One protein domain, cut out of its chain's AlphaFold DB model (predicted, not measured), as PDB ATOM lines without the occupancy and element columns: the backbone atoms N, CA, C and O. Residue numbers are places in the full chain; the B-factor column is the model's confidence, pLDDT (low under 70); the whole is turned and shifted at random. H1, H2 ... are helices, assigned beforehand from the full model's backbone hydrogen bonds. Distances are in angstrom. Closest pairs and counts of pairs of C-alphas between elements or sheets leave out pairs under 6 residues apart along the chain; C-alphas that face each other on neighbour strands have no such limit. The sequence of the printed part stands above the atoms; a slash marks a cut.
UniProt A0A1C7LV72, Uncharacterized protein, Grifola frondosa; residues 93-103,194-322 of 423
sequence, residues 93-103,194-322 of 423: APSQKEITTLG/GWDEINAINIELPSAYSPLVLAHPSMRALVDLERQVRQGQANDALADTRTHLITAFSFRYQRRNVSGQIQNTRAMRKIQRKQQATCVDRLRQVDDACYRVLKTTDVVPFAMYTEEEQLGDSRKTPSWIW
ATOM      1  N   ALA A  93       8.221   4.418  29.599       57.53
ATOM      2  CA  ALA A  93       9.537   5.007  29.458       57.53
ATOM      3  C   ALA A  93      10.294   4.908  30.801       57.53
ATOM      4  O   ALA A  93       9.859   5.527  31.776       57.53
ATOM      5  N   PRO A  94      11.332   4.054  30.863       61.47
ATOM      6  CA  PRO A  94      11.885   3.566  32.119       61.47
ATOM      7  C   PRO A  94      12.348   4.728  32.998       61.47
ATOM      8  O   PRO A  94      12.829   5.744  32.487       61.47
ATOM      9  N   SER A  95      12.186   4.589  34.318       66.88
ATOM     10  CA  SER A  95      12.758   5.550  35.275       66.88
ATOM     11  C   SER A  95      14.262   5.666  35.028       66.88
ATOM     12  O   SER A  95      14.888   4.696  34.590       66.88
ATOM     13  N   GLN A  96      14.879   6.809  35.342       70.50
ATOM     14  CA  GLN A  96      16.325   6.965  35.170       70.50
ATOM     15  C   GLN A  96      17.092   5.798  35.821       70.50
ATOM     16  O   GLN A  96      17.981   5.218  35.203       70.50
ATOM     17  N   LYS A  97      16.677   5.376  37.024       70.81
ATOM     18  CA  LYS A  97      17.289   4.255  37.760       70.81
ATOM     19  C   LYS A  97      17.089   2.903  37.065       70.81
ATOM     20  O   LYS A  97      17.954   2.026  37.135       70.81
ATOM     21  N   GLU A  98      15.960   2.714  36.392       68.50
ATOM     22  CA  GLU A  98      15.672   1.497  35.628       68.50
ATOM     23  C   GLU A  98      16.516   1.439  34.351       68.50
ATOM     24  O   GLU A  98      17.076   0.389  34.046       68.50
ATOM     25  N   ILE A  99      16.705   2.573  33.664       69.00
ATOM     26  CA  ILE A  99      17.606   2.694  32.504       69.00
ATOM     27  C   ILE A  99      19.038   2.329  32.898       69.00
ATOM     28  O   ILE A  99      19.667   1.499  32.238       69.00
ATOM     29  N   THR A 100      19.527   2.884  34.009       64.81
ATOM     30  CA  THR A 100      20.870   2.605  34.535       64.81
ATOM     31  C   THR A 100      21.059   1.123  34.851       64.81
ATOM     32  O   THR A 100      22.063   0.508  34.485       64.81
ATOM     33  N   THR A 101      20.086   0.510  35.529       65.50
ATOM     34  CA  THR A 101      20.174  -0.898  35.943       65.50
ATOM     35  C   THR A 101      20.048  -1.866  34.766       65.50
ATOM     36  O   THR A 101      20.811  -2.830  34.694       65.50
ATOM     37  N   LEU A 102      19.170  -1.589  33.797       60.75
ATOM     38  CA  LEU A 102      19.070  -2.348  32.544       60.75
ATOM     39  C   LEU A 102      20.345  -2.229  31.702       60.75
ATOM     40  O   LEU A 102      20.865  -3.248  31.242       60.75
ATOM     41  N   GLY A 103      20.894  -1.022  31.553       58.12
ATOM     42  CA  GLY A 103      22.143  -0.791  30.824       58.12
ATOM     43  C   GLY A 103      23.346  -1.496  31.455       58.12
ATOM     44  O   GLY A 103      24.202  -2.026  30.745       58.12
ATOM     45  N   GLY A 194      29.643  35.128  40.985       73.75
ATOM     46  CA  GLY A 194      29.887  33.749  40.525       73.75
ATOM     47  C   GLY A 194      28.853  33.160  39.547       73.75
ATOM     48  O   GLY A 194      29.105  32.104  38.966       73.75
ATOM     49  N   TRP A 195      27.725  33.835  39.272       82.81
ATOM     50  CA  TRP A 195      26.729  33.332  38.305       82.81
ATOM     51  C   TRP A 195      27.310  33.175  36.892       82.81
ATOM     52  O   TRP A 195      27.088  32.161  36.232       82.81
ATOM     53  N   ASP A 196      28.061  34.177  36.420       81.62
ATOM     54  CA  ASP A 196      28.654  34.149  35.076       81.62
ATOM     55  C   ASP A 196      29.773  33.098  34.975       81.62
ATOM     56  O   ASP A 196      29.933  32.485  33.920       81.62
ATOM     57  N   GLU A 197      30.486  32.834  36.074       84.94
ATOM     58  CA  GLU A 197      31.540  31.814  36.148       84.94
ATOM     59  C   GLU A 197      30.957  30.409  36.011       84.94
ATOM     60  O   GLU A 197      31.388  29.642  35.151       84.94
ATOM     61  N   ILE A 198      29.916  30.093  36.788       84.06
ATOM     62  CA  ILE A 198      29.240  28.792  36.720       84.06
ATOM     63  C   ILE A 198      28.545  28.624  35.370       84.06
ATOM     64  O   ILE A 198      28.625  27.561  34.756       84.06
ATOM     65  N   ASN A 199      27.891  29.673  34.860       83.62
ATOM     66  CA  ASN A 199      27.225  29.608  33.563       83.62
ATOM     67  C   ASN A 199      28.216  29.346  32.412       83.62
ATOM     68  O   ASN A 199      27.863  28.642  31.463       83.62
ATOM     69  N   ALA A 200      29.450  29.856  32.520       85.81
ATOM     70  CA  ALA A 200      30.514  29.656  31.539       85.81
ATOM     71  C   ALA A 200      31.088  28.226  31.510       85.81
ATOM     72  O   ALA A 200      31.699  27.853  30.507       85.81
ATOM     73  N   ILE A 201      30.885  27.411  32.553       85.88
ATOM     74  CA  ILE A 201      31.313  26.003  32.563       85.88
ATOM     75  C   ILE A 201      30.504  25.235  31.515       85.88
ATOM     76  O   ILE A 201      29.299  25.050  31.671       85.88
ATOM     77  N   ASN A 202      31.142  24.780  30.438       82.38
ATOM     78  CA  ASN A 202      30.477  23.976  29.415       82.38
ATOM     79  C   ASN A 202      30.609  22.486  29.753       82.38
ATOM     80  O   ASN A 202      31.721  21.967  29.802       82.38
ATOM     81  N   ILE A 203      29.485  21.809  29.983       83.62
ATOM     82  CA  ILE A 203      29.448  20.365  30.230       83.62
ATOM     83  C   ILE A 203      29.168  19.697  28.885       83.62
ATOM     84  O   ILE A 203      28.083  19.837  28.321       83.62
ATOM     85  N   GLU A 204      30.178  19.035  28.324       79.88
ATOM     86  CA  GLU A 204      30.077  18.409  27.006       79.88
ATOM     87  C   GLU A 204      29.296  17.094  27.085       79.88
ATOM     88  O   GLU A 204      29.843  16.030  27.367       79.88
ATOM     89  N   LEU A 205      27.994  17.169  26.825       85.12
ATOM     90  CA  LEU A 205      27.147  15.993  26.647       85.12
ATOM     91  C   LEU A 205      27.228  15.466  25.202       85.12
ATOM     92  O   LEU A 205      27.484  16.253  24.285       85.12
ATOM     93  N   PRO A 206      26.978  14.161  24.953       86.81
ATOM     94  CA  PRO A 206      27.056  13.575  23.611       86.81
ATOM     95  C   PRO A 206      26.282  14.350  22.529       86.81
ATOM     96  O   PRO A 206      26.755  14.464  21.399       86.81
ATOM     97  N   SER A 207      25.131  14.930  22.871       84.56
ATOM     98  CA  SER A 207      24.279  15.732  21.986       84.56
ATOM     99  C   SER A 207      24.802  17.145  21.694       84.56
ATOM    100  O   SER A 207      24.365  17.758  20.721       84.56
ATOM    101  N   ALA A 208      25.754  17.656  22.483       84.81
ATOM    102  CA  ALA A 208      26.335  18.991  22.329       84.81
ATOM    103  C   ALA A 208      27.526  19.038  21.349       84.81
ATOM    104  O   ALA A 208      28.000  20.121  20.999       84.81
ATOM    105  N   TYR A 209      28.018  17.881  20.890       86.50
ATOM    106  CA  TYR A 209      29.142  17.809  19.957       86.50
ATOM    107  C   TYR A 209      28.793  18.304  18.543       86.50
ATOM    108  O   TYR A 209      27.645  18.327  18.104       86.50
ATOM    109  N   SER A 210      29.832  18.683  17.791       87.75
ATOM    110  CA  SER A 210      29.706  19.162  16.408       87.75
ATOM    111  C   SER A 210      29.014  18.136  15.488       87.75
ATOM    112  O   SER A 210      29.275  16.934  15.613       87.75
ATOM    113  N   PRO A 211      28.224  18.573  14.483       86.56
ATOM    114  CA  PRO A 211      27.519  17.684  13.551       86.56
ATOM    115  C   PRO A 211      28.401  16.640  12.849       86.56
ATOM    116  O   PRO A 211      27.928  15.553  12.524       86.56
ATOM    117  N   LEU A 212      29.687  16.944  12.632       87.38
ATOM    118  CA  LEU A 212      30.648  16.009  12.031       87.38
ATOM    119  C   LEU A 212      30.935  14.802  12.935       87.38
ATOM    120  O   LEU A 212      31.126  13.695  12.440       87.38
ATOM    121  N   VAL A 213      30.941  15.013  14.252       85.88
ATOM    122  CA  VAL A 213      31.157  13.973  15.268       85.88
ATOM    123  C   VAL A 213      29.871  13.168  15.467       85.88
ATOM    124  O   VAL A 213      29.911  11.941  15.499       85.88
ATOM    125  N   LEU A 214      28.716  13.844  15.478       86.44
ATOM    126  CA  LEU A 214      27.390  13.218  15.573       86.44
ATOM    127  C   LEU A 214      27.060  12.289  14.392       86.44
ATOM    128  O   LEU A 214      26.263  11.363  14.537       86.44
ATOM    129  N   ALA A 215      27.670  12.508  13.224       88.00
ATOM    130  CA  ALA A 215      27.493  11.645  12.058       88.00
ATOM    131  C   ALA A 215      28.080  10.232  12.254       88.00
ATOM    132  O   ALA A 215      27.709   9.308  11.525       88.00
ATOM    133  N   HIS A 216      28.988  10.045  13.221       89.81
ATOM    134  CA  HIS A 216      29.621   8.755  13.469       89.81
ATOM    135  C   HIS A 216      28.649   7.763  14.150       89.81
ATOM    136  O   HIS A 216      27.976   8.131  15.115       89.81
ATOM    137  N   PRO A 217      28.591   6.481  13.730       88.19
ATOM    138  CA  PRO A 217      27.648   5.503  14.287       88.19
ATOM    139  C   PRO A 217      27.753   5.290  15.805       88.19
ATOM    140  O   PRO A 217      26.732   5.135  16.468       88.19
ATOM    141  N   SER A 218      28.967   5.314  16.369       82.31
ATOM    142  CA  SER A 218      29.162   5.173  17.823       82.31
ATOM    143  C   SER A 218      28.627   6.373  18.609       82.31
ATOM    144  O   SER A 218      28.117   6.199  19.710       82.31
ATOM    145  N   MET A 219      28.694   7.576  18.029       86.50
ATOM    146  CA  MET A 219      28.157   8.788  18.649       86.50
ATOM    147  C   MET A 219      26.636   8.802  18.614       86.50
ATOM    148  O   MET A 219      26.020   9.197  19.596       86.50
ATOM    149  N   ARG A 220      26.018   8.293  17.541       85.50
ATOM    150  CA  ARG A 220      24.559   8.134  17.487       85.50
ATOM    151  C   ARG A 220      24.046   7.247  18.628       85.50
ATOM    152  O   ARG A 220      23.111   7.644  19.306       85.50
ATOM    153  N   ALA A 221      24.708   6.120  18.900       84.00
ATOM    154  CA  ALA A 221      24.341   5.247  20.018       84.00
ATOM    155  C   ALA A 221      24.465   5.942  21.390       84.00
ATOM    156  O   ALA A 221      23.621   5.741  22.258       84.00
ATOM    157  N   LEU A 222      25.486   6.787  21.585       84.00
ATOM    158  CA  LEU A 222      25.658   7.569  22.819       84.00
ATOM    159  C   LEU A 222      24.595   8.660  22.980       84.00
ATOM    160  O   LEU A 222      24.098   8.868  24.082       84.00
ATOM    161  N   VAL A 223      24.225   9.328  21.889       86.81
ATOM    162  CA  VAL A 223      23.150  10.330  21.881       86.81
ATOM    163  C   VAL A 223      21.800   9.677  22.166       86.81
ATOM    164  O   VAL A 223      21.001  10.235  22.913       86.81
ATOM    165  N   ASP A 224      21.550   8.484  21.625       84.31
ATOM    166  CA  ASP A 224      20.329   7.730  21.910       84.31
ATOM    167  C   ASP A 224      20.256   7.332  23.397       84.31
ATOM    168  O   ASP A 224      19.200   7.479  24.015       84.31
ATOM    169  N   LEU A 225      21.377   6.910  24.000       83.31
ATOM    170  CA  LEU A 225      21.467   6.637  25.443       83.31
ATOM    171  C   LEU A 225      21.234   7.896  26.287       83.31
ATOM    172  O   LEU A 225      20.441   7.865  27.225       83.31
ATOM    173  N   GLU A 226      21.866   9.020  25.944       86.25
ATOM    174  CA  GLU A 226      21.637  10.307  26.614       86.25
ATOM    175  C   GLU A 226      20.161  10.718  26.545       86.25
ATOM    176  O   GLU A 226      19.575  11.150  27.538       86.25
ATOM    177  N   ARG A 227      19.535  10.549  25.376       84.25
ATOM    178  CA  ARG A 227      18.122  10.866  25.154       84.25
ATOM    179  C   ARG A 227      17.211   9.992  26.009       84.25
ATOM    180  O   ARG A 227      16.270  10.512  26.598       84.25
ATOM    181  N   GLN A 228      17.521   8.700  26.130       82.00
ATOM    182  CA  GLN A 228      16.812   7.790  27.032       82.00
ATOM    183  C   GLN A 228      16.955   8.229  28.493       82.00
ATOM    184  O   GLN A 228      15.949   8.345  29.187       82.00
ATOM    185  N   VAL A 229      18.171   8.548  28.955       83.31
ATOM    186  CA  VAL A 229      18.414   9.024  30.330       83.31
ATOM    187  C   VAL A 229      17.622  10.305  30.620       83.31
ATOM    188  O   VAL A 229      16.948  10.389  31.649       83.31
ATOM    189  N   ARG A 230      17.620  11.277  29.697       82.44
ATOM    190  CA  ARG A 230      16.808  12.503  29.815       82.44
ATOM    191  C   ARG A 230      15.308  12.220  29.819       82.44
ATOM    192  O   ARG A 230      14.564  12.861  30.560       82.44
ATOM    193  N   GLN A 231      14.851  11.256  29.024       81.56
ATOM    194  CA  GLN A 231      13.455  10.834  29.013       81.56
ATOM    195  C   GLN A 231      13.036  10.247  30.372       81.56
ATOM    196  O   GLN A 231      11.987  10.619  30.901       81.56
ATOM    197  N   GLY A 232      13.877   9.392  30.962       80.94
ATOM    198  CA  GLY A 232      13.667   8.859  32.310       80.94
ATOM    199  C   GLY A 232      13.594   9.966  33.364       80.94
ATOM    200  O   GLY A 232      12.659   9.996  34.161       80.94
ATOM    201  N   GLN A 233      14.495  10.950  33.292       81.56
ATOM    202  CA  GLN A 233      14.469  12.127  34.172       81.56
ATOM    203  C   GLN A 233      13.191  12.953  34.043       81.56
ATOM    204  O   GLN A 233      12.643  13.395  35.053       81.56
ATOM    205  N   ALA A 234      12.695  13.163  32.822       81.12
ATOM    206  CA  ALA A 234      11.432  13.864  32.614       81.12
ATOM    207  C   ALA A 234      10.255  13.106  33.236       81.12
ATOM    208  O   ALA A 234       9.390  13.730  33.851       81.12
ATOM    209  N   ASN A 235      10.223  11.777  33.125       79.81
ATOM    210  CA  ASN A 235       9.172  10.967  33.741       79.81
ATOM    211  C   ASN A 235       9.219  11.023  35.264       79.81
ATOM    212  O   ASN A 235       8.180  11.249  35.886       79.81
ATOM    213  N   ASP A 236      10.410  10.880  35.847       82.25
ATOM    214  CA  ASP A 236      10.617  10.962  37.293       82.25
ATOM    215  C   ASP A 236      10.212  12.358  37.807       82.25
ATOM    216  O   ASP A 236       9.394  12.480  38.720       82.25
ATOM    217  N   ALA A 237      10.652  13.430  37.136       82.19
ATOM    218  CA  ALA A 237      10.268  14.801  37.475       82.19
ATOM    219  C   ALA A 237       8.751  15.033  37.363       82.19
ATOM    220  O   ALA A 237       8.154  15.746  38.176       82.19
ATOM    221  N   LEU A 238       8.097  14.433  36.368       81.56
ATOM    222  CA  LEU A 238       6.653  14.535  36.190       81.56
ATOM    223  C   LEU A 238       5.906  13.766  37.292       81.56
ATOM    224  O   LEU A 238       4.953  14.300  37.868       81.56
ATOM    225  N   ALA A 239       6.364  12.571  37.664       80.12
ATOM    226  CA  ALA A 239       5.828  11.818  38.797       80.12
ATOM    227  C   ALA A 239       5.996  12.577  40.130       80.12
ATOM    228  O   ALA A 239       5.043  12.672  40.914       80.12
ATOM    229  N   ASP A 240       7.150  13.209  40.349       82.69
ATOM    230  CA  ASP A 240       7.412  14.053  41.517       82.69
ATOM    231  C   ASP A 240       6.474  15.263  41.560       82.69
ATOM    232  O   ASP A 240       5.861  15.550  42.594       82.69
ATOM    233  N   THR A 241       6.278  15.952  40.426       83.31
ATOM    234  CA  THR A 241       5.349  17.094  40.357       83.31
ATOM    235  C   THR A 241       3.915  16.683  40.687       83.31
ATOM    236  O   THR A 241       3.263  17.361  41.488       83.31
ATOM    237  N   ARG A 242       3.432  15.550  40.155       83.00
ATOM    238  CA  ARG A 242       2.110  14.991  40.487       83.00
ATOM    239  C   ARG A 242       1.999  14.704  41.984       83.00
ATOM    240  O   ARG A 242       1.049  15.146  42.634       83.00
ATOM    241  N   THR A 243       3.000  14.039  42.552       83.62
ATOM    242  CA  THR A 243       3.043  13.677  43.976       83.62
ATOM    243  C   THR A 243       3.031  14.912  44.877       83.62
ATOM    244  O   THR A 243       2.278  14.980  45.856       83.62
ATOM    245  N   HIS A 244       3.817  15.935  44.542       83.62
ATOM    246  CA  HIS A 244       3.842  17.202  45.268       83.62
ATOM    247  C   HIS A 244       2.525  17.972  45.163       83.62
ATOM    248  O   HIS A 244       2.080  18.523  46.172       83.62
ATOM    249  N   LEU A 245       1.863  17.963  44.002       83.38
ATOM    250  CA  LEU A 245       0.545  18.573  43.821       83.38
ATOM    251  C   LEU A 245      -0.529  17.889  44.673       83.38
ATOM    252  O   LEU A 245      -1.252  18.579  45.396       83.38
ATOM    253  N   ILE A 246      -0.590  16.553  44.651       81.19
ATOM    254  CA  ILE A 246      -1.525  15.763  45.472       81.19
ATOM    255  C   ILE A 246      -1.277  16.031  46.959       81.19
ATOM    256  O   ILE A 246      -2.203  16.312  47.721       81.19
ATOM    257  N   THR A 247      -0.011  16.023  47.377       81.81
ATOM    258  CA  THR A 247       0.372  16.266  48.774       81.81
ATOM    259  C   THR A 247       0.059  17.702  49.213       81.81
ATOM    260  O   THR A 247      -0.434  17.942  50.315       81.81
ATOM    261  N   ALA A 248       0.322  18.699  48.365       81.12
ATOM    262  CA  ALA A 248      -0.014  20.088  48.663       81.12
ATOM    263  C   ALA A 248      -1.534  20.279  48.778       81.12
ATOM    264  O   ALA A 248      -2.005  21.032  49.636       81.12
ATOM    265  N   PHE A 249      -2.298  19.585  47.933       80.31
ATOM    266  CA  PHE A 249      -3.751  19.580  47.980       80.31
ATOM    267  C   PHE A 249      -4.283  18.932  49.266       80.31
ATOM    268  O   PHE A 249      -5.089  19.553  49.961       80.31
ATOM    269  N   SER A 250      -3.771  17.763  49.660       79.81
ATOM    270  CA  SER A 250      -4.186  17.093  50.899       79.81
ATOM    271  C   SER A 250      -3.905  17.948  52.142       79.81
ATOM    272  O   SER A 250      -4.759  18.066  53.024       79.81
ATOM    273  N   PHE A 251      -2.771  18.661  52.188       80.75
ATOM    274  CA  PHE A 251      -2.496  19.620  53.263       80.75
ATOM    275  C   PHE A 251      -3.441  20.828  53.254       80.75
ATOM    276  O   PHE A 251      -3.829  21.306  54.324       80.75
ATOM    277  N   ARG A 252      -3.841  21.333  52.079       79.38
ATOM    278  CA  ARG A 252      -4.858  22.398  51.976       79.38
ATOM    279  C   ARG A 252      -6.208  21.924  52.503       79.38
ATOM    280  O   ARG A 252      -6.867  22.682  53.217       79.38
ATOM    281  N   TYR A 253      -6.581  20.687  52.188       76.94
ATOM    282  CA  TYR A 253      -7.809  20.067  52.667       76.94
ATOM    283  C   TYR A 253      -7.805  19.911  54.193       76.94
ATOM    284  O   TYR A 253      -8.686  20.438  54.869       76.94
ATOM    285  N   GLN A 254      -6.756  19.307  54.763       78.06
ATOM    286  CA  GLN A 254      -6.598  19.185  56.217       78.06
ATOM    287  C   GLN A 254      -6.658  20.547  56.915       78.06
ATOM    288  O   GLN A 254      -7.324  20.690  57.937       78.06
ATOM    289  N   ARG A 255      -6.026  21.579  56.340       79.81
ATOM    290  CA  ARG A 255      -6.061  22.940  56.890       79.81
ATOM    291  C   ARG A 255      -7.481  23.503  56.979       79.81
ATOM    292  O   ARG A 255      -7.788  24.190  57.945       79.81
ATOM    293  N   ARG A 256      -8.346  23.229  55.995       75.69
ATOM    294  CA  ARG A 256      -9.751  23.677  56.009       75.69
ATOM    295  C   ARG A 256     -10.539  23.060  57.170       75.69
ATOM    296  O   ARG A 256     -11.449  23.704  57.683       75.69
ATOM    297  N   ASN A 257     -10.152  21.860  57.597       73.75
ATOM    298  CA  ASN A 257     -10.848  21.085  58.622       73.75
ATOM    299  C   ASN A 257     -10.253  21.255  60.034       73.75
ATOM    300  O   ASN A 257     -10.796  20.710  60.993       73.75
ATOM    301  N   VAL A 258      -9.161  22.013  60.190       70.06
ATOM    302  CA  VAL A 258      -8.479  22.237  61.476       70.06
ATOM    303  C   VAL A 258      -8.635  23.693  61.925       70.06
ATOM    304  O   VAL A 258      -8.396  24.628  61.163       70.06
ATOM    305  N   SER A 259      -8.994  23.902  63.196       61.22
ATOM    306  CA  SER A 259      -9.078  25.231  63.818       61.22
ATOM    307  C   SER A 259      -7.822  25.555  64.648       61.22
ATOM    308  O   SER A 259      -7.176  24.667  65.201       61.22
ATOM    309  N   GLY A 260      -7.445  26.840  64.723       69.56
ATOM    310  CA  GLY A 260      -6.316  27.328  65.534       69.56
ATOM    311  C   GLY A 260      -5.141  27.918  64.735       69.56
ATOM    312  O   GLY A 260      -4.787  27.459  63.652       69.56
ATOM    313  N   GLN A 261      -4.509  28.967  65.274       66.38
ATOM    314  CA  GLN A 261      -3.514  29.784  64.559       66.38
ATOM    315  C   GLN A 261      -2.169  29.066  64.315       66.38
ATOM    316  O   GLN A 261      -1.598  29.191  63.233       66.38
ATOM    317  N   ILE A 262      -1.669  28.285  65.281       61.28
ATOM    318  CA  ILE A 262      -0.359  27.598  65.198       61.28
ATOM    319  C   ILE A 262      -0.390  26.436  64.189       61.28
ATOM    320  O   ILE A 262       0.526  26.264  63.388       61.28
ATOM    321  N   GLN A 263      -1.472  25.656  64.193       61.53
ATOM    322  CA  GLN A 263      -1.690  24.567  63.234       61.53
ATOM    323  C   GLN A 263      -1.738  25.113  61.794       61.53
ATOM    324  O   GLN A 263      -1.139  24.543  60.881       61.53
ATOM    325  N   ASN A 264      -2.355  26.287  61.611       71.50
ATOM    326  CA  ASN A 264      -2.461  26.961  60.319       71.50
ATOM    327  C   ASN A 264      -1.115  27.461  59.766       71.50
ATOM    328  O   ASN A 264      -0.863  27.305  58.570       71.50
ATOM    329  N   THR A 265      -0.227  28.023  60.595       71.50
ATOM    330  CA  THR A 265       1.091  28.497  60.127       71.50
ATOM    331  C   THR A 265       2.007  27.341  59.724       71.50
ATOM    332  O   THR A 265       2.667  27.419  58.685       71.50
ATOM    333  N   ARG A 266       2.009  26.234  60.481       73.19
ATOM    334  CA  ARG A 266       2.773  25.021  60.137       73.19
ATOM    335  C   ARG A 266       2.248  24.370  58.856       73.19
ATOM    336  O   ARG A 266       3.044  24.027  57.982       73.19
ATOM    337  N   ALA A 267       0.928  24.241  58.720       71.69
ATOM    338  CA  ALA A 267       0.304  23.720  57.505       71.69
ATOM    339  C   ALA A 267       0.606  24.607  56.284       71.69
ATOM    340  O   ALA A 267       0.943  24.085  55.225       71.69
ATOM    341  N   MET A 268       0.576  25.939  56.434       77.69
ATOM    342  CA  MET A 268       0.918  26.874  55.353       77.69
ATOM    343  C   MET A 268       2.356  26.681  54.856       77.69
ATOM    344  O   MET A 268       2.568  26.603  53.650       77.69
ATOM    345  N   ARG A 269       3.331  26.534  55.765       79.69
ATOM    346  CA  ARG A 269       4.728  26.263  55.381       79.69
ATOM    347  C   ARG A 269       4.871  24.947  54.618       79.69
ATOM    348  O   ARG A 269       5.582  24.908  53.620       79.69
ATOM    349  N   LYS A 270       4.173  23.886  55.044       81.56
ATOM    350  CA  LYS A 270       4.172  22.593  54.337       81.56
ATOM    351  C   LYS A 270       3.603  22.715  52.922       81.56
ATOM    352  O   LYS A 270       4.203  22.195  51.987       81.56
ATOM    353  N   ILE A 271       2.486  23.431  52.761       81.56
ATOM    354  CA  ILE A 271       1.871  23.692  51.450       81.56
ATOM    355  C   ILE A 271       2.849  24.462  50.559       81.56
ATOM    356  O   ILE A 271       3.093  24.046  49.433       81.56
ATOM    357  N   GLN A 272       3.438  25.545  51.069       79.50
ATOM    358  CA  GLN A 272       4.366  26.376  50.304       79.50
ATOM    359  C   GLN A 272       5.615  25.597  49.878       79.50
ATOM    360  O   GLN A 272       5.976  25.643  48.707       79.50
ATOM    361  N   ARG A 273       6.213  24.811  50.785       80.50
ATOM    362  CA  ARG A 273       7.372  23.956  50.482       80.50
ATOM    363  C   ARG A 273       7.056  22.969  49.355       80.50
ATOM    364  O   ARG A 273       7.843  22.832  48.429       80.50
ATOM    365  N   LYS A 274       5.889  22.314  49.393       80.38
ATOM    366  CA  LYS A 274       5.485  21.366  48.338       80.38
ATOM    367  C   LYS A 274       5.153  22.048  47.008       80.38
ATOM    368  O   LYS A 274       5.384  21.454  45.967       80.38
ATOM    369  N   GLN A 275       4.668  23.289  47.026       75.50
ATOM    370  CA  GLN A 275       4.444  24.071  45.805       75.50
ATOM    371  C   GLN A 275       5.731  24.608  45.183       75.50
ATOM    372  O   GLN A 275       5.790  24.754  43.973       75.50
ATOM    373  N   GLN A 276       6.747  24.902  45.993       71.25
ATOM    374  CA  GLN A 276       8.067  25.311  45.507       71.25
ATOM    375  C   GLN A 276       8.883  24.121  44.989       71.25
ATOM    376  O   GLN A 276       9.653  24.284  44.055       71.25
ATOM    377  N   ALA A 277       8.673  22.925  45.547       69.44
ATOM    378  CA  ALA A 277       9.353  21.698  45.128       69.44
ATOM    379  C   ALA A 277       8.869  21.135  43.776       69.44
ATOM    380  O   ALA A 277       9.405  20.139  43.299       69.44
ATOM    381  N   THR A 278       7.847  21.722  43.142       64.50
ATOM    382  CA  THR A 278       7.412  21.268  41.815       64.50
ATOM    383  C   THR A 278       8.537  21.482  40.805       64.50
ATOM    384  O   THR A 278       8.910  22.621  40.533       64.50
ATOM    385  N   CYS A 279       9.049  20.395  40.224       59.94
ATOM    386  CA  CYS A 279      10.193  20.366  39.307       59.94
ATOM    387  C   CYS A 279       9.877  20.896  37.891       59.94
ATOM    388  O   CYS A 279      10.269  20.299  36.890       59.94
ATOM    389  N   VAL A 280       9.165  22.024  37.790       61.03
ATOM    390  CA  VAL A 280       8.717  22.608  36.513       61.03
ATOM    391  C   VAL A 280       9.887  22.918  35.587       61.03
ATOM    392  O   VAL A 280       9.770  22.766  34.374       61.03
ATOM    393  N   ASP A 281      11.015  23.331  36.158       59.94
ATOM    394  CA  ASP A 281      12.173  23.754  35.385       59.94
ATOM    395  C   ASP A 281      12.958  22.571  34.789       59.94
ATOM    396  O   ASP A 281      13.437  22.689  33.664       59.94
ATOM    397  N   ARG A 282      12.980  21.401  35.450       58.38
ATOM    398  CA  ARG A 282      13.634  20.174  34.938       58.38
ATOM    399  C   ARG A 282      12.921  19.591  33.711       58.38
ATOM    400  O   ARG A 282      13.553  19.073  32.801       58.38
ATOM    401  N   LEU A 283      11.597  19.741  33.637       56.38
ATOM    402  CA  LEU A 283      10.777  19.291  32.501       56.38
ATOM    403  C   LEU A 283      10.926  20.156  31.236       56.38
ATOM    404  O   LEU A 283      10.435  19.768  30.179       56.38
ATOM    405  N   ARG A 284      11.572  21.329  31.311       55.25
ATOM    406  CA  ARG A 284      11.742  22.233  30.155       55.25
ATOM    407  C   ARG A 284      12.897  21.856  29.227       55.25
ATOM    408  O   ARG A 284      12.968  22.415  28.141       55.25
ATOM    409  N   GLN A 285      13.786  20.961  29.651       57.69
ATOM    410  CA  GLN A 285      15.023  20.625  28.934       57.69
ATOM    411  C   GLN A 285      14.905  19.425  27.980       57.69
ATOM    412  O   GLN A 285      15.887  19.075  27.330       57.69
ATOM    413  N   VAL A 286      13.735  18.784  27.877       60.66
ATOM    414  CA  VAL A 286      13.556  17.610  27.012       60.66
ATOM    415  C   VAL A 286      12.814  17.997  25.732       60.66
ATOM    416  O   VAL A 286      11.600  18.196  25.734       60.66
ATOM    417  N   ASP A 287      13.562  18.074  24.630       55.72
ATOM    418  CA  ASP A 287      13.046  18.331  23.283       55.72
ATOM    419  C   ASP A 287      12.476  17.041  22.670       55.72
ATOM    420  O   ASP A 287      13.089  16.385  21.819       55.72
ATOM    421  N   ASP A 288      11.285  16.649  23.124       59.03
ATOM    422  CA  ASP A 288      10.554  15.503  22.591       59.03
ATOM    423  C   ASP A 288       9.091  15.830  22.314       59.03
ATOM    424  O   ASP A 288       8.415  16.471  23.112       59.03
ATOM    425  N   ALA A 289       8.564  15.321  21.194       55.75
ATOM    426  CA  ALA A 289       7.174  15.545  20.780       55.75
ATOM    427  C   ALA A 289       6.139  15.062  21.819       55.75
ATOM    428  O   ALA A 289       4.996  15.525  21.816       55.75
ATOM    429  N   CYS A 290       6.540  14.143  22.703       55.19
ATOM    430  CA  CYS A 290       5.709  13.584  23.766       55.19
ATOM    431  C   CYS A 290       5.644  14.461  25.031       55.19
ATOM    432  O   CYS A 290       4.680  14.337  25.784       55.19
ATOM    433  N   TYR A 291       6.612  15.357  25.262       65.81
ATOM    434  CA  TYR A 291       6.633  16.239  26.433       65.81
ATOM    435  C   TYR A 291       6.272  17.661  26.008       65.81
ATOM    436  O   TYR A 291       6.986  18.328  25.263       65.81
ATOM    437  N   ARG A 292       5.117  18.149  26.468       69.50
ATOM    438  CA  ARG A 292       4.719  19.542  26.241       69.50
ATOM    439  C   ARG A 292       5.427  20.430  27.256       69.50
ATOM    440  O   ARG A 292       5.534  20.070  28.425       69.50
ATOM    441  N   VAL A 293       5.846  21.625  26.834       70.19
ATOM    442  CA  VAL A 293       6.410  22.624  27.753       70.19
ATOM    443  C   VAL A 293       5.405  22.905  28.866       70.19
ATOM    444  O   VAL A 293       4.311  23.418  28.613       70.19
ATOM    445  N   LEU A 294       5.797  22.577  30.096       70.75
ATOM    446  CA  LEU A 294       4.944  22.713  31.260       70.75
ATOM    447  C   LEU A 294       4.728  24.195  31.596       70.75
ATOM    448  O   LEU A 294       5.659  24.914  31.982       70.75
ATOM    449  N   LYS A 295       3.489  24.672  31.443       75.12
ATOM    450  CA  LYS A 295       3.111  26.037  31.822       75.12
ATOM    451  C   LYS A 295       2.716  26.078  33.291       75.12
ATOM    452  O   LYS A 295       2.185  25.117  33.838       75.12
ATOM    453  N   THR A 296       2.869  27.239  33.925       73.25
ATOM    454  CA  THR A 296       2.383  27.467  35.299       73.25
ATOM    455  C   THR A 296       0.871  27.251  35.440       73.25
ATOM    456  O   THR A 296       0.400  26.963  36.535       73.25
ATOM    457  N   THR A 297       0.115  27.341  34.341       74.88
ATOM    458  CA  THR A 297      -1.324  27.038  34.276       74.88
ATOM    459  C   THR A 297      -1.650  25.553  34.382       74.88
ATOM    460  O   THR A 297      -2.771  25.218  34.750       74.88
ATOM    461  N   ASP A 298      -0.702  24.676  34.059       73.94
ATOM    462  CA  ASP A 298      -0.918  23.228  34.001       73.94
ATOM    463  C   ASP A 298      -0.611  22.562  35.354       73.94
ATOM    464  O   ASP A 298      -1.073  21.456  35.636       73.94
ATOM    465  N   VAL A 299       0.131  23.258  36.225       75.62
ATOM    466  CA  VAL A 299       0.538  22.826  37.574       75.62
ATOM    467  C   VAL A 299      -0.616  23.045  38.558       75.62
ATOM    468  O   VAL A 299      -0.550  23.829  39.507       75.62
ATOM    469  N   VAL A 300      -1.728  22.368  38.288       74.88
ATOM    470  CA  VAL A 300      -2.954  22.425  39.083       74.88
ATOM    471  C   VAL A 300      -3.232  21.022  39.619       74.88
ATOM    472  O   VAL A 300      -3.135  20.056  38.860       74.88
ATOM    473  N   PRO A 301      -3.537  20.874  40.922       69.50
ATOM    474  CA  PRO A 301      -3.881  19.577  41.483       69.50
ATOM    475  C   PRO A 301      -5.160  19.035  40.843       69.50
ATOM    476  O   PRO A 301      -6.097  19.788  40.569       69.50
ATOM    477  N   PHE A 302      -5.196  17.724  40.643       67.06
ATOM    478  CA  PHE A 302      -6.388  17.027  40.188       67.06
ATOM    479  C   PHE A 302      -7.425  16.992  41.321       67.06
ATOM    480  O   PHE A 302      -7.173  16.402  42.370       67.06
ATOM    481  N   ALA A 303      -8.565  17.664  41.137       62.16
ATOM    482  CA  ALA A 303      -9.688  17.586  42.070       62.16
ATOM    483  C   ALA A 303     -10.481  16.309  41.761       62.16
ATOM    484  O   ALA A 303     -11.104  16.206  40.705       62.16
ATOM    485  N   MET A 304     -10.409  15.314  42.648       51.88
ATOM    486  CA  MET A 304     -11.062  14.019  42.430       51.88
ATOM    487  C   MET A 304     -12.512  13.994  42.912       51.88
ATOM    488  O   MET A 304     -13.272  13.169  42.409       51.88
ATOM    489  N   TYR A 305     -12.919  14.810  43.886       49.66
ATOM    490  CA  TYR A 305     -14.232  14.661  44.526       49.66
ATOM    491  C   TYR A 305     -15.179  15.837  44.237       49.66
ATOM    492  O   TYR A 305     -14.779  16.995  44.208       49.66
ATOM    493  N   THR A 306     -16.477  15.550  44.083       49.41
ATOM    494  CA  THR A 306     -17.544  16.557  43.872       49.41
ATOM    495  C   THR A 306     -17.696  17.536  45.033       49.41
ATOM    496  O   THR A 306     -18.147  18.660  44.843       49.41
ATOM    497  N   GLU A 307     -17.303  17.129  46.240       48.81
ATOM    498  CA  GLU A 307     -17.274  17.987  47.432       48.81
ATOM    499  C   GLU A 307     -16.116  19.007  47.397       48.81
ATOM    500  O   GLU A 307     -16.078  19.950  48.194       48.81
ATOM    501  N   GLU A 308     -15.176  18.827  46.463       51.53
ATOM    502  CA  GLU A 308     -13.961  19.624  46.296       51.53
ATOM    503  C   GLU A 308     -14.037  20.614  45.123       51.53
ATOM    504  O   GLU A 308     -13.213  21.531  45.068       51.53
ATOM    505  N   GLU A 309     -15.024  20.478  44.226       56.69
ATOM    506  CA  GLU A 309     -15.279  21.430  43.138       56.69
ATOM    507  C   GLU A 309     -15.777  22.768  43.709       56.69
ATOM    508  O   GLU A 309     -16.833  22.863  44.343       56.69
ATOM    509  N   GLN A 310     -15.025  23.844  43.478       59.28
ATOM    510  CA  GLN A 310     -15.509  25.195  43.741       59.28
ATOM    511  C   GLN A 310     -16.459  25.641  42.623       59.28
ATOM    512  O   GLN A 310     -16.410  25.153  41.491       59.28
ATOM    513  N   LEU A 311     -17.325  26.615  42.921       47.94
ATOM    514  CA  LEU A 311     -18.236  27.206  41.939       47.94
ATOM    515  C   LEU A 311     -17.421  27.785  40.757       47.94
ATOM    516  O   LEU A 311     -16.788  28.829  40.894       47.94
ATOM    517  N   GLY A 312     -17.416  27.094  39.609       54.41
ATOM    518  CA  GLY A 312     -16.639  27.459  38.413       54.41
ATOM    519  C   GLY A 312     -15.599  26.428  37.955       54.41
ATOM    520  O   GLY A 312     -15.069  26.575  36.853       54.41
ATOM    521  N   ASP A 313     -15.337  25.377  38.737       54.22
ATOM    522  CA  ASP A 313     -14.403  24.307  38.356       54.22
ATOM    523  C   ASP A 313     -14.968  23.367  37.279       54.22
ATOM    524  O   ASP A 313     -14.201  22.821  36.494       54.22
ATOM    525  N   SER A 314     -16.294  23.309  37.109       55.03
ATOM    526  CA  SER A 314     -16.973  22.510  36.070       55.03
ATOM    527  C   SER A 314     -16.645  22.902  34.621       55.03
ATOM    528  O   SER A 314     -17.012  22.198  33.685       55.03
ATOM    529  N   ARG A 315     -15.987  24.051  34.406       50.97
ATOM    530  CA  ARG A 315     -15.515  24.505  33.086       50.97
ATOM    531  C   ARG A 315     -14.028  24.246  32.852       50.97
ATOM    532  O   ARG A 315     -13.552  24.491  31.745       50.97
ATOM    533  N   LYS A 316     -13.282  23.827  33.875       61.12
ATOM    534  CA  LYS A 316     -11.839  23.621  33.772       61.12
ATOM    535  C   LYS A 316     -11.579  22.207  33.281       61.12
ATOM    536  O   LYS A 316     -11.961  21.238  33.926       61.12
ATOM    537  N   THR A 317     -10.907  22.088  32.145       59.31
ATOM    538  CA  THR A 317     -10.343  20.808  31.728       59.31
ATOM    539  C   THR A 317      -9.163  20.473  32.643       59.31
ATOM    540  O   THR A 317      -8.333  21.360  32.876       59.31
ATOM    541  N   PRO A 318      -9.065  19.240  33.166       67.69
ATOM    542  CA  PRO A 318      -7.874  18.792  33.883       67.69
ATOM    543  C   PRO A 318      -6.632  19.002  33.009       67.69
ATOM    544  O   PRO A 318      -6.704  18.920  31.781       67.69
ATOM    545  N   SER A 319      -5.511  19.361  33.636       74.31
ATOM    546  CA  SER A 319      -4.283  19.629  32.892       74.31
ATOM    547  C   SER A 319      -3.746  18.360  32.241       74.31
ATOM    548  O   SER A 319      -4.011  17.249  32.702       74.31
ATOM    549  N   TRP A 320      -2.949  18.539  31.184       73.25
ATOM    550  CA  TRP A 320      -2.442  17.423  30.384       73.25
ATOM    551  C   TRP A 320      -1.539  16.449  31.177       73.25
ATOM    552  O   TRP A 320      -1.248  15.333  30.762       73.25
ATOM    553  N   ILE A 321      -1.102  16.865  32.367       74.62
ATOM    554  CA  ILE A 321      -0.330  16.054  33.307       74.62
ATOM    555  C   ILE A 321      -1.188  14.915  33.891       74.62
ATOM    556  O   ILE A 321      -0.634  13.948  34.406       74.62
ATOM    557  N   TRP A 322      -2.519  14.995  33.817       73.56
ATOM    558  CA  TRP A 322      -3.459  14.054  34.439       73.56
ATOM    559  C   TRP A 322      -4.271  13.210  33.433       73.56
ATOM    560  O   TRP A 322      -5.301  12.665  33.818       73.56
TER     561      TRP A 322
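AT A GLANCE: This is residues 93 to 103 and 194 to 322 of the 423 residues of an uncharacterized protein of Grifola frondosa (UniProt A0A1C7LV72). One very long helix, H4, makes the long axis; H5 folds back along one end of it as a hairpin, and short H1 and H6 pack on its middle. Residues 194 to 204, with H2, stick out, and residues 286 to 322 have no named element. The 140 printed residues, with six named helices, H1 to H6 in chain order, and no named strand, are all helix in class and loose: radius of gyration of the C-alphas 20.3 A, spans 64 by 39 by 30 A.

IN THESE COORDINATES: H4, residues 217 to 257, runs 60.7 A from C-alpha 217 at (27.648, 5.503, 14.287) to C-alpha 257 at (-10.848, 21.085, 58.622). H5, residues 261 to 276, spans 22.7 A. The others are H1, 96 to 103, H2, 195 to 200, H3, 211 to 214, and H6, 282 to 285.

HOW THE PARTS SIT: H4 is the hub. Its residues 244 to 255 alone touch H5, closest C-alphas Ala 248 and Ile 271 at 4.9 A, opposite ways at a shallow tilt of 17 degrees. Its residues 228 to 236 alone touch H1, closest C-alphas Gly 232 and Gln 96 at 4.3 A. Its residues 234 to 238 alone touch H6, closest C-alphas Ala 234 and Leu 283 at 5.5 A. H3 is close but not clearly touching; H2 and H4 are apart. Every O i to N i+4 pair is within hydrogen-bond range in H1, H2, H4 and H5; H3 and H6 are too short for one.

THE WHOLE: Residues 104 to 193 are not printed; C-alphas 103 and 194 are 36.7 A apart. Of the links printed whole, none is long. In the model 48 printed residues have pLDDT under 70, among them 277 to 292 and 301 to 318.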